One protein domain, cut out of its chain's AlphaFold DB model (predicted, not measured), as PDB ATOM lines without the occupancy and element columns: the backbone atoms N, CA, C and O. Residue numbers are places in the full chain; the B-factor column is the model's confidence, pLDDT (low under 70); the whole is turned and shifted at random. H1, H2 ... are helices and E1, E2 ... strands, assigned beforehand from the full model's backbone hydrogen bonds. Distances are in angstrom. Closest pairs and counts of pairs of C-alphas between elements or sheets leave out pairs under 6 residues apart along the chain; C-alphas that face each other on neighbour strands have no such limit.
ATOM      1  N   VAL A   6      -3.787 -32.874  19.829       87.94
ATOM      2  CA  VAL A   6      -4.530 -33.940  19.158       87.94
ATOM      3  C   VAL A   6      -4.132 -33.926  17.694       87.94
ATOM      4  O   VAL A   6      -4.357 -32.945  16.996       87.94
ATOM      5  N   TYR A   7      -3.536 -35.013  17.228       89.00
ATOM      6  CA  TYR A   7      -3.139 -35.161  15.836       89.00
ATOM      7  C   TYR A   7      -4.106 -36.095  15.109       89.00
ATOM      8  O   TYR A   7      -4.348 -37.212  15.566       89.00
ATOM      9  N   PHE A   8      -4.637 -35.640  13.976       88.12
ATOM     10  CA  PHE A   8      -5.584 -36.397  13.168       88.12
ATOM     11  C   PHE A   8      -5.219 -36.317  11.675       88.12
ATOM     12  O   PHE A   8      -5.450 -35.283  11.038       88.12
ATOM     13  N   PRO A   9      -4.642 -37.378  11.083       88.31
ATOM     14  CA  PRO A   9      -4.417 -37.434   9.642       88.31
ATOM     15  C   PRO A   9      -5.762 -37.539   8.906       88.31
ATOM     16  O   PRO A   9      -6.539 -38.457   9.159       88.31
ATOM     17  N   VAL A  10      -6.037 -36.613   7.984       89.75
ATOM     18  CA  VAL A  10      -7.296 -36.585   7.211       89.75
ATOM     19  C   VAL A  10      -7.099 -37.206   5.832       89.75
ATOM     20  O   VAL A  10      -7.942 -37.955   5.345       89.75
ATOM     21  N   SER A  11      -5.981 -36.888   5.181       88.38
ATOM     22  CA  SER A  11      -5.609 -37.422   3.872       88.38
ATOM     23  C   SER A  11      -4.089 -37.448   3.708       88.38
ATOM     24  O   SER A  11      -3.347 -37.020   4.588       88.38
ATOM     25  N   LYS A  12      -3.607 -37.889   2.539       83.50
ATOM     26  CA  LYS A  12      -2.174 -37.891   2.205       83.50
ATOM     27  C   LYS A  12      -1.511 -36.509   2.344       83.50
ATOM     28  O   LYS A  12      -0.335 -36.440   2.682       83.50
ATOM     29  N   ASN A  13      -2.242 -35.434   2.049       90.19
ATOM     30  CA  ASN A  13      -1.693 -34.078   1.971       90.19
ATOM     31  C   ASN A  13      -2.287 -33.137   3.033       90.19
ATOM     32  O   ASN A  13      -2.068 -31.933   2.963       90.19
ATOM     33  N   LEU A  14      -3.080 -33.660   3.974       92.25
ATOM     34  CA  LEU A  14      -3.762 -32.854   4.982       92.25
ATOM     35  C   LEU A  14      -3.842 -33.611   6.303       92.25
ATOM     36  O   LEU A  14      -4.354 -34.732   6.362       92.25
ATOM     37  N   ALA A  15      -3.421 -32.949   7.371       92.25
ATOM     38  CA  ALA A  15      -3.666 -33.387   8.729       92.25
ATOM     39  C   ALA A  15      -4.122 -32.207   9.583       92.25
ATOM     40  O   ALA A  15      -3.793 -31.056   9.299       92.25
ATOM     41  N   LEU A  16      -4.879 -32.515  10.629       92.75
ATOM     42  CA  LEU A  16      -5.306 -31.553  11.629       92.75
ATOM     43  C   LEU A  16      -4.471 -31.749  12.890       92.75
ATOM     44  O   LEU A  16      -4.261 -32.878  13.344       92.75
ATOM     45  N   VAL A  17      -4.013 -30.639  13.455       90.00
ATOM     46  CA  VAL A  17      -3.385 -30.591  14.774       90.00
ATOM     47  C   VAL A  17      -4.237 -29.664  15.628       90.00
ATOM     48  O   VAL A  17      -4.318 -28.469  15.368       90.00
ATOM     49  N   GLY A  18      -4.937 -30.241  16.598       89.31
ATOM     50  CA  GLY A  18      -5.738 -29.511  17.569       89.31
ATOM     51  C   GLY A  18      -4.930 -29.236  18.827       89.31
ATOM     52  O   GLY A  18      -4.335 -30.150  19.395       89.31
ATOM     53  N   GLU A  19      -4.950 -27.993  19.290       89.94
ATOM     54  CA  GLU A  19      -4.351 -27.572  20.554       89.94
ATOM     55  C   GLU A  19      -5.407 -26.822  21.369       89.94
ATOM     56  O   GLU A  19      -6.228 -26.107  20.800       89.94
ATOM     57  N   PHE A  20      -5.403 -26.968  22.695       85.38
ATOM     58  CA  PHE A  20      -6.409 -26.313  23.545       85.38
ATOM     59  C   PHE A  20      -6.264 -24.784  23.597       85.38
ATOM     60  O   PHE A  20      -7.272 -24.087  23.628       85.38
ATOM     61  N   ASP A  21      -5.026 -24.283  23.585       84.19
ATOM     62  CA  ASP A  21      -4.697 -22.849  23.664       84.19
ATOM     63  C   ASP A  21      -4.019 -22.342  22.369       84.19
ATOM     64  O   ASP A  21      -3.372 -21.295  22.370       84.19
ATOM     65  N   GLY A  22      -4.095 -23.111  21.277       78.75
ATOM     66  CA  GLY A  22      -3.407 -22.795  20.022       78.75
ATOM     67  C   GLY A  22      -4.174 -21.818  19.132       78.75
ATOM     68  O   GLY A  22      -5.367 -21.562  19.310       78.75
ATOM     69  N   HIS A  23      -3.486 -21.288  18.123       80.31
ATOM     70  CA  HIS A  23      -4.096 -20.449  17.095       80.31
ATOM     71  C   HIS A  23      -4.542 -21.289  15.895       80.31
ATOM     72  O   HIS A  23      -3.827 -22.182  15.444       80.31
ATOM     73  N   ALA A  24      -5.719 -20.978  15.352       87.31
ATOM     74  CA  ALA A  24      -6.182 -21.581  14.111       87.31
ATOM     75  C   ALA A  24      -5.360 -21.061  12.923       87.31
ATOM     76  O   ALA A  24      -5.070 -19.867  12.832       87.31
ATOM     77  N   GLY A  25      -5.023 -21.948  11.993       91.56
ATOM     78  CA  GLY A  25      -4.272 -21.585  10.801       91.56
ATOM     79  C   GLY A  25      -3.945 -22.784   9.925       91.56
ATOM     80  O   GLY A  25      -4.275 -23.926  10.249       91.56
ATOM     81  N   LEU A  26      -3.288 -22.496   8.808       93.00
ATOM     82  CA  LEU A  26      -2.741 -23.492   7.902       93.00
ATOM     83  C   LEU A  26      -1.236 -23.269   7.805       93.00
ATOM     84  O   LEU A  26      -0.782 -22.134   7.665       93.00
ATOM     85  N   ILE A  27      -0.478 -24.355   7.901       91.38
ATOM     86  CA  ILE A  27       0.974 -24.344   7.751       91.38
ATOM     87  C   ILE A  27       1.363 -25.346   6.672       91.38
ATOM     88  O   ILE A  27       0.817 -26.451   6.622       91.38
ATOM     89  N   ASP A  28       2.330 -24.976   5.838       95.19
ATOM     90  CA  ASP A  28       2.994 -25.939   4.970       95.19
ATOM     91  C   ASP A  28       3.923 -26.797   5.826       95.19
ATOM     92  O   ASP A  28       4.882 -26.313   6.436       95.19
ATOM     93  N   ALA A  29       3.610 -28.087   5.917       92.25
ATOM     94  CA  ALA A  29       4.385 -29.000   6.735       92.25
ATOM     95  C   ALA A  29       5.752 -29.267   6.094       92.25
ATOM     96  O   ALA A  29       5.843 -29.687   4.937       92.25
ATOM     97  N   THR A  30       6.823 -29.085   6.867       94.44
ATOM     98  CA  THR A  30       8.160 -29.488   6.429       94.44
ATOM     99  C   THR A  30       8.271 -31.011   6.374       94.44
ATOM    100  O   THR A  30       7.487 -31.744   6.988       94.44
ATOM    101  N   ARG A  31       9.280 -31.514   5.659       93.31
ATOM    102  CA  ARG A  31       9.553 -32.955   5.588       93.31
ATOM    103  C   ARG A  31       9.762 -33.554   6.980       93.31
ATOM    104  O   ARG A  31       9.273 -34.647   7.248       93.31
ATOM    105  N   GLU A  32      10.465 -32.837   7.847       94.25
ATOM    106  CA  GLU A  32      10.783 -33.232   9.218       94.25
ATOM    107  C   GLU A  32       9.504 -33.353  10.049       94.25
ATOM    108  O   GLU A  32       9.302 -34.357  10.733       94.25
ATOM    109  N   LEU A  33       8.601 -32.371   9.929       92.50
ATOM    110  CA  LEU A  33       7.310 -32.402  10.607       92.50
ATOM    111  C   LEU A  33       6.467 -33.592  10.132       92.50
ATOM    112  O   LEU A  33       5.952 -34.347  10.954       92.50
ATOM    113  N   VAL A  34       6.378 -33.812   8.817       92.75
ATOM    114  CA  VAL A  34       5.660 -34.966   8.248       92.75
ATOM    115  C   VAL A  34       6.257 -36.288   8.740       92.75
ATOM    116  O   VAL A  34       5.511 -37.179   9.148       92.75
ATOM    117  N   ALA A  35       7.587 -36.420   8.755       94.69
ATOM    118  CA  ALA A  35       8.266 -37.620   9.238       94.69
ATOM    119  C   ALA A  35       7.973 -37.888  10.722       94.69
ATOM    120  O   ALA A  35       7.671 -39.023  11.092       94.69
ATOM    121  N   MET A  36       7.996 -36.851  11.564       93.06
ATOM    122  CA  MET A  36       7.661 -36.954  12.986       93.06
ATOM    123  C   MET A  36       6.212 -37.411  13.202       93.06
ATOM    124  O   MET A  36       5.947 -38.288  14.027       93.06
ATOM    125  N   LEU A  37       5.267 -36.825  12.465       91.25
ATOM    126  CA  LEU A  37       3.847 -37.161  12.569       91.25
ATOM    127  C   LEU A  37       3.564 -38.597  12.109       91.25
ATOM    128  O   LEU A  37       2.843 -39.335  12.784       91.25
ATOM    129  N   ASN A  38       4.185 -39.026  11.009       91.38
ATOM    130  CA  ASN A  38       4.105 -40.408  10.544       91.38
ATOM    131  C   ASN A  38       4.712 -41.381  11.560       91.38
ATOM    132  O   ASN A  38       4.089 -42.396  11.853       91.38
ATOM    133  N   SER A  39       5.866 -41.068  12.163       91.88
ATOM    134  CA  SER A  39       6.446 -41.907  13.222       91.88
ATOM    135  C   SER A  39       5.509 -42.093  14.404       91.88
ATOM    136  O   SER A  39       5.365 -43.218  14.878       91.88
ATOM    137  N   LYS A  40       4.820 -41.031  14.848       89.88
ATOM    138  CA  LYS A  40       3.805 -41.158  15.905       89.88
ATOM    139  C   LYS A  40       2.710 -42.152  15.505       89.88
ATOM    140  O   LYS A  40       2.357 -43.000  16.314       89.88
ATOM    141  N   LEU A  41       2.209 -42.110  14.268       89.06
ATOM    142  CA  LEU A  41       1.220 -43.095  13.801       89.06
ATOM    143  C   LEU A  41       1.776 -44.515  13.794       89.06
ATOM    144  O   LEU A  41       1.118 -45.417  14.300       89.06
ATOM    145  N   LEU A  42       2.981 -44.708  13.251       88.38
ATOM    146  CA  LEU A  42       3.623 -46.022  13.178       88.38
ATOM    147  C   LEU A  42       3.814 -46.636  14.573       88.38
ATOM    148  O   LEU A  42       3.554 -47.821  14.752       88.38
ATOM    149  N   MET A  43       4.216 -45.833  15.564       87.31
ATOM    150  CA  MET A  43       4.439 -46.288  16.944       87.31
ATOM    151  C   MET A  43       3.164 -46.759  17.653       87.31
ATOM    152  O   MET A  43       3.240 -47.634  18.512       87.31
ATOM    153  N   PHE A  44       2.010 -46.174  17.324       86.88
ATOM    154  CA  PHE A  44       0.734 -46.461  17.990       86.88
ATOM    155  C   PHE A  44      -0.260 -47.230  17.103       86.88
ATOM    156  O   PHE A  44      -1.409 -47.440  17.496       86.88
ATOM    157  N   ALA A  45       0.155 -47.676  15.915       84.62
ATOM    158  CA  ALA A  45      -0.672 -48.497  15.041       84.62
ATOM    159  C   ALA A  45      -0.874 -49.891  15.655       84.62
ATOM    160  O   ALA A  45       0.080 -50.612  15.926       84.62
ATOM    161  N   TYR A  46      -2.130 -50.300  15.851       77.94
ATOM    162  CA  TYR A  46      -2.426 -51.549  16.562       77.94
ATOM    163  C   TYR A  46      -2.347 -52.814  15.687       77.94
ATOM    164  O   TYR A  46      -2.264 -53.907  16.239       77.94
ATOM    165  N   LYS A  47      -2.368 -52.720  14.344       79.06
ATOM    166  CA  LYS A  47      -2.303 -53.909  13.457       79.06
ATOM    167  C   LYS A  47      -1.743 -53.647  12.064       79.06
ATOM    168  O   LYS A  47      -0.881 -54.382  11.602       79.06
ATOM    169  N   GLN A  48      -2.306 -52.675  11.353       81.56
ATOM    170  CA  GLN A  48      -2.070 -52.508   9.921       81.56
ATOM    171  C   GLN A  48      -1.886 -51.036   9.578       81.56
ATOM    172  O   GLN A  48      -2.552 -50.167  10.140       81.56
ATOM    173  N   ILE A  49      -0.982 -50.784   8.638       80.50
ATOM    174  CA  ILE A  49      -0.734 -49.473   8.048       80.50
ATOM    175  C   ILE A  49      -1.023 -49.606   6.561       80.50
ATOM    176  O   ILE A  49      -0.432 -50.442   5.878       80.50
ATOM    177  N   TYR A  50      -1.925 -48.770   6.060       81.38
ATOM    178  CA  TYR A  50      -2.222 -48.691   4.638       81.38
ATOM    179  C   TYR A  50      -1.513 -47.484   4.053       81.38
ATOM    180  O   TYR A  50      -1.644 -46.369   4.557       81.38
ATOM    181  N   THR A  51      -0.790 -47.694   2.958       81.75
ATOM    182  CA  THR A  51      -0.203 -46.596   2.200       81.75
ATOM    183  C   THR A  51      -0.406 -46.808   0.704       81.75
ATOM    184  O   THR A  51      -0.179 -47.911   0.208       81.75
ATOM    185  N   PRO A  52      -0.788 -45.764  -0.053       81.38
ATOM    186  CA  PRO A  52      -0.856 -45.856  -1.507       81.38
ATOM    187  C   PRO A  52       0.537 -45.884  -2.158       81.38
ATOM    188  O   PRO A  52       0.650 -46.237  -3.329       81.38
ATOM    189  N   LYS A  53       1.594 -45.452  -1.448       84.62
ATOM    190  CA  LYS A  53       2.978 -45.403  -1.953       84.62
ATOM    191  C   LYS A  53       3.990 -45.677  -0.839       84.62
ATOM    192  O   LYS A  53       3.861 -45.159   0.264       84.62
ATOM    193  N   ILE A  54       5.067 -46.390  -1.154       84.94
ATOM    194  CA  ILE A  54       6.139 -46.731  -0.195       84.94
ATOM    195  C   ILE A  54       7.136 -45.588   0.082       84.94
ATOM    196  O   ILE A  54       8.079 -45.762   0.843       84.94
ATOM    197  N   GLY A  55       6.939 -44.412  -0.522       87.94
ATOM    198  CA  GLY A  55       7.817 -43.241  -0.377       87.94
ATOM    199  C   GLY A  55       7.428 -42.280   0.754       87.94
ATOM    200  O   GLY A  55       7.681 -41.086   0.629       87.94
ATOM    201  N   PHE A  56       6.742 -42.747   1.800       89.81
ATOM    202  CA  PHE A  56       6.444 -41.912   2.973       89.81
ATOM    203  C   PHE A  56       7.684 -41.766   3.860       89.81
ATOM    204  O   PHE A  56       8.513 -42.670   3.893       89.81
ATOM    205  N   PHE A  57       7.809 -40.657   4.589       93.56
ATOM    206  CA  PHE A  57       8.934 -40.435   5.499       93.56
ATOM    207  C   PHE A  57       8.572 -40.782   6.939       93.56
ATOM    208  O   PHE A  57       7.435 -40.543   7.349       93.56
ATOM    209  N   PHE A  58       9.534 -41.296   7.701       93.81
ATOM    210  CA  PHE A  58       9.417 -41.506   9.142       93.81
ATOM    211  C   PHE A  58      10.777 -41.324   9.827       93.81
ATOM    212  O   PHE A  58      11.822 -41.495   9.208       93.81
ATOM    213  N   ILE A  59      10.755 -40.959  11.102       94.69
ATOM    214  CA  ILE A  59      11.916 -40.903  11.991       94.69
ATOM    215  C   ILE A  59      12.220 -42.304  12.539       94.69
ATOM    216  O   ILE A  59      11.347 -42.935  13.147       94.69
ATOM    217  N   GLY A  60      13.454 -42.762  12.318       88.38
ATOM    218  CA  GLY A  60      14.028 -43.995  12.854       88.38
ATOM    219  C   GLY A  60      14.544 -43.861  14.290       88.38
ATOM    220  O   GLY A  60      14.407 -42.825  14.941       88.38
ATOM    221  N   LYS A  61      15.141 -44.936  14.816       84.31
ATOM    222  CA  LYS A  61      15.529 -45.024  16.237       84.31
ATOM    223  C   LYS A  61      16.634 -44.044  16.641       84.31
ATOM    224  O   LYS A  61      16.715 -43.705  17.818       84.31
ATOM    225  N   SER A  62      17.471 -43.599  15.707       87.75
ATOM    226  CA  SER A  62      18.579 -42.667  15.958       87.75
ATOM    227  C   SER A  62      18.255 -41.230  15.518       87.75
ATOM    228  O   SER A  62      19.149 -40.386  15.488       87.75
ATOM    229  N   GLY A  63      16.983 -40.925  15.224       88.88
ATOM    230  CA  GLY A  63      16.528 -39.593  14.809       88.88
ATOM    231  C   GLY A  63      16.666 -39.309  13.309       88.88
ATOM    232  O   GLY A  63      16.305 -38.231  12.846       88.88
ATOM    233  N   GLU A  64      17.163 -40.269  12.537       94.19
ATOM    234  CA  GLU A  64      17.321 -40.199  11.093       94.19
ATOM    235  C   GLU A  64      15.977 -40.304  10.360       94.19
ATOM    236  O   GLU A  64      15.080 -41.041  10.775       94.19
ATOM    237  N   ILE A  65      15.834 -39.585   9.242       95.06
ATOM    238  CA  ILE A  65      14.641 -39.676   8.394       95.06
ATOM    239  C   ILE A  65      14.838 -40.786   7.360       95.06
ATOM    240  O   ILE A  65      15.714 -40.702   6.499       95.06
ATOM    241  N   HIS A  66      13.966 -41.786   7.414       93.94
ATOM    242  CA  HIS A  66      13.883 -42.899   6.474       93.94
ATOM    243  C   HIS A  66      12.694 -42.766   5.529       93.94
ATOM    244  O   HIS A  66      11.731 -42.052   5.802       93.94
ATOM    245  N   GLU A  67      12.739 -43.524   4.435       92.62
ATOM    246  CA  GLU A  67      11.594 -43.761   3.554       92.62
ATOM    247  C   GLU A  67      10.885 -45.074   3.907       92.62
ATOM    248  O   GLU A  67      11.512 -46.039   4.330       92.62
ATOM    249  N   GLY A  68       9.588 -45.178   3.625       89.00
ATOM    250  CA  GLY A  68       8.774 -46.364   3.899       89.00
ATOM    251  C   GLY A  68       9.285 -47.665   3.269       89.00
ATOM    252  O   GLY A  68       9.012 -48.746   3.781       89.00
ATOM    253  N   LYS A  69      10.090 -47.596   2.203       89.12
ATOM    254  CA  LYS A  69      10.788 -48.771   1.653       89.12
ATOM    255  C   LYS A  69      11.776 -49.399   2.651       89.12
ATOM    256  O   LYS A  69      11.968 -50.609   2.607       89.12
ATOM    257  N   GLN A  70      12.417 -48.602   3.514       88.06
ATOM    258  CA  GLN A  70      13.238 -49.101   4.624       88.06
ATOM    259  C   GLN A  70      12.347 -49.813   5.643       88.06
ATOM    260  O   GLN A  70      12.651 -50.939   6.011       88.06
ATOM    261  N   PHE A  71      11.208 -49.211   6.000       84.69
ATOM    262  CA  PHE A  71      10.269 -49.789   6.963       84.69
ATOM    263  C   PHE A  71       9.820 -51.205   6.576       84.69
ATOM    264  O   PHE A  71       9.851 -52.097   7.413       84.69
ATOM    265  N   LEU A  72       9.457 -51.430   5.305       81.25
ATOM    266  CA  LEU A  72       9.065 -52.761   4.820       81.25
ATOM    267  C   LEU A  72      10.189 -53.795   4.971       81.25
ATOM    268  O   LEU A  72       9.940 -54.905   5.435       81.25
ATOM    269  N   ARG A  73      11.435 -53.409   4.664       82.38
ATOM    270  CA  ARG A  73      12.599 -54.284   4.864       82.38
ATOM    271  C   ARG A  73      12.815 -54.618   6.337       82.38
ATOM    272  O   ARG A  73      13.084 -55.771   6.652       82.38
ATOM    273  N   ASP A  74      12.667 -53.634   7.221       80.81
ATOM    274  CA  ASP A  74      12.904 -53.800   8.658       80.81
ATOM    275  C   ASP A  74      11.885 -54.742   9.320       80.81
ATOM    276  O   ASP A  74      12.214 -55.417  10.295       80.81
ATOM    277  N   ILE A  75      10.660 -54.815   8.784       78.50
ATOM    278  CA  ILE A  75       9.614 -55.736   9.259       78.50
ATOM    279  C   ILE A  75       9.581 -57.076   8.505       78.50
ATOM    280  O   ILE A  75       8.740 -57.916   8.814       78.50
ATOM    281  N   GLY A  76      10.475 -57.285   7.529       73.50
ATOM    282  CA  GLY A  76      10.545 -58.513   6.730       73.50
ATOM    283  C   GLY A  76       9.375 -58.715   5.757       73.50
ATOM    284  O   GLY A  76       8.996 -59.861   5.513       73.50
TER     285      GLY A  76
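What this domain is: This is residues 6 to 76 of the 77 residues of an uncharacterized protein of Candidatus Accumulibacter sp. SK-12 (UniProt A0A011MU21). A single helix, H1, sits in the middle of an elongated model, between two separate antiparallel hairpins: the short E3 and E4 pack closely on it, while the longer E1 and E2 stand more loosely on its other side. The short helix H2 follows E4 directly and lies toward one end of the long axis; a long link after E2 makes the other end. The printed part has 71 residues with two named helices and four named strands, in the order E1, E2, H1, E3, E4, H2, and the class is mixed, helices and strands. It is only just compact, close to loose, with a radius of gyration of the C-alphas of 13.1 A and spans of 42 by 24 by 20 A.

How they stand to each other: Start at E1, residues 6 to 11, and E2, residues 14 to 19: they form a hairpin, antiparallel at 166 degrees. Look for N 6 and O 18, 2.8 A apart, and N 16 and O 8, 2.9 A apart, both within hydrogen-bond range. Next comes H1, residues 31 to 44; its closest C-alpha to E1 is that of Leu 37, 8.0 A from that of Tyr 7. Then find E3, residues 57 to 59, where the closest C-alphas to H1, those of Phe 58 and Ala 35, are 4.1 A apart, one of 14 pairs within 8 A. E3 and E4, residues 65 to 67, form the second hairpin, antiparallel at 140 degrees; N 66 and O 58 are within hydrogen-bond range at 2.8 A. H2, residues 68 to 74, comes closest to E3 at the C-alphas of Gly 68 and Phe 57, 6.1 A apart, and H1 and H2 are apart. In H1 every O i to N i+4 pair is within hydrogen-bond range; in H2 it is 2 of 3.

Where its parts are: Find C-alpha 6 at (-4.530, -33.940, 19.158), where E1 begins; it runs 15.7 A to Ser 11, and E2 runs 16.5 A from Leu 14 to Glu 19. C-alpha 31 at (9.553, -32.955, 5.588) begins H1, which runs 20.3 A to Phe 44. E3 runs from Phe 57 to Ile 59 and E4 from Ile 65 to Glu 67. H2 runs from Gly 68 to C-alpha 74 at (12.904, -53.800, 8.658).

The domain as a whole: The two C-alphas farthest apart are those of Asp 21 and Gly 76, at 42.3 A. The links from E2 to H1 and from H1 to E3 are long, with 11 and 12 residues, and residues 43 to 48 stand free. The printed part has no cut, its mean pLDDT is 88.1, and no printed residue is under 70.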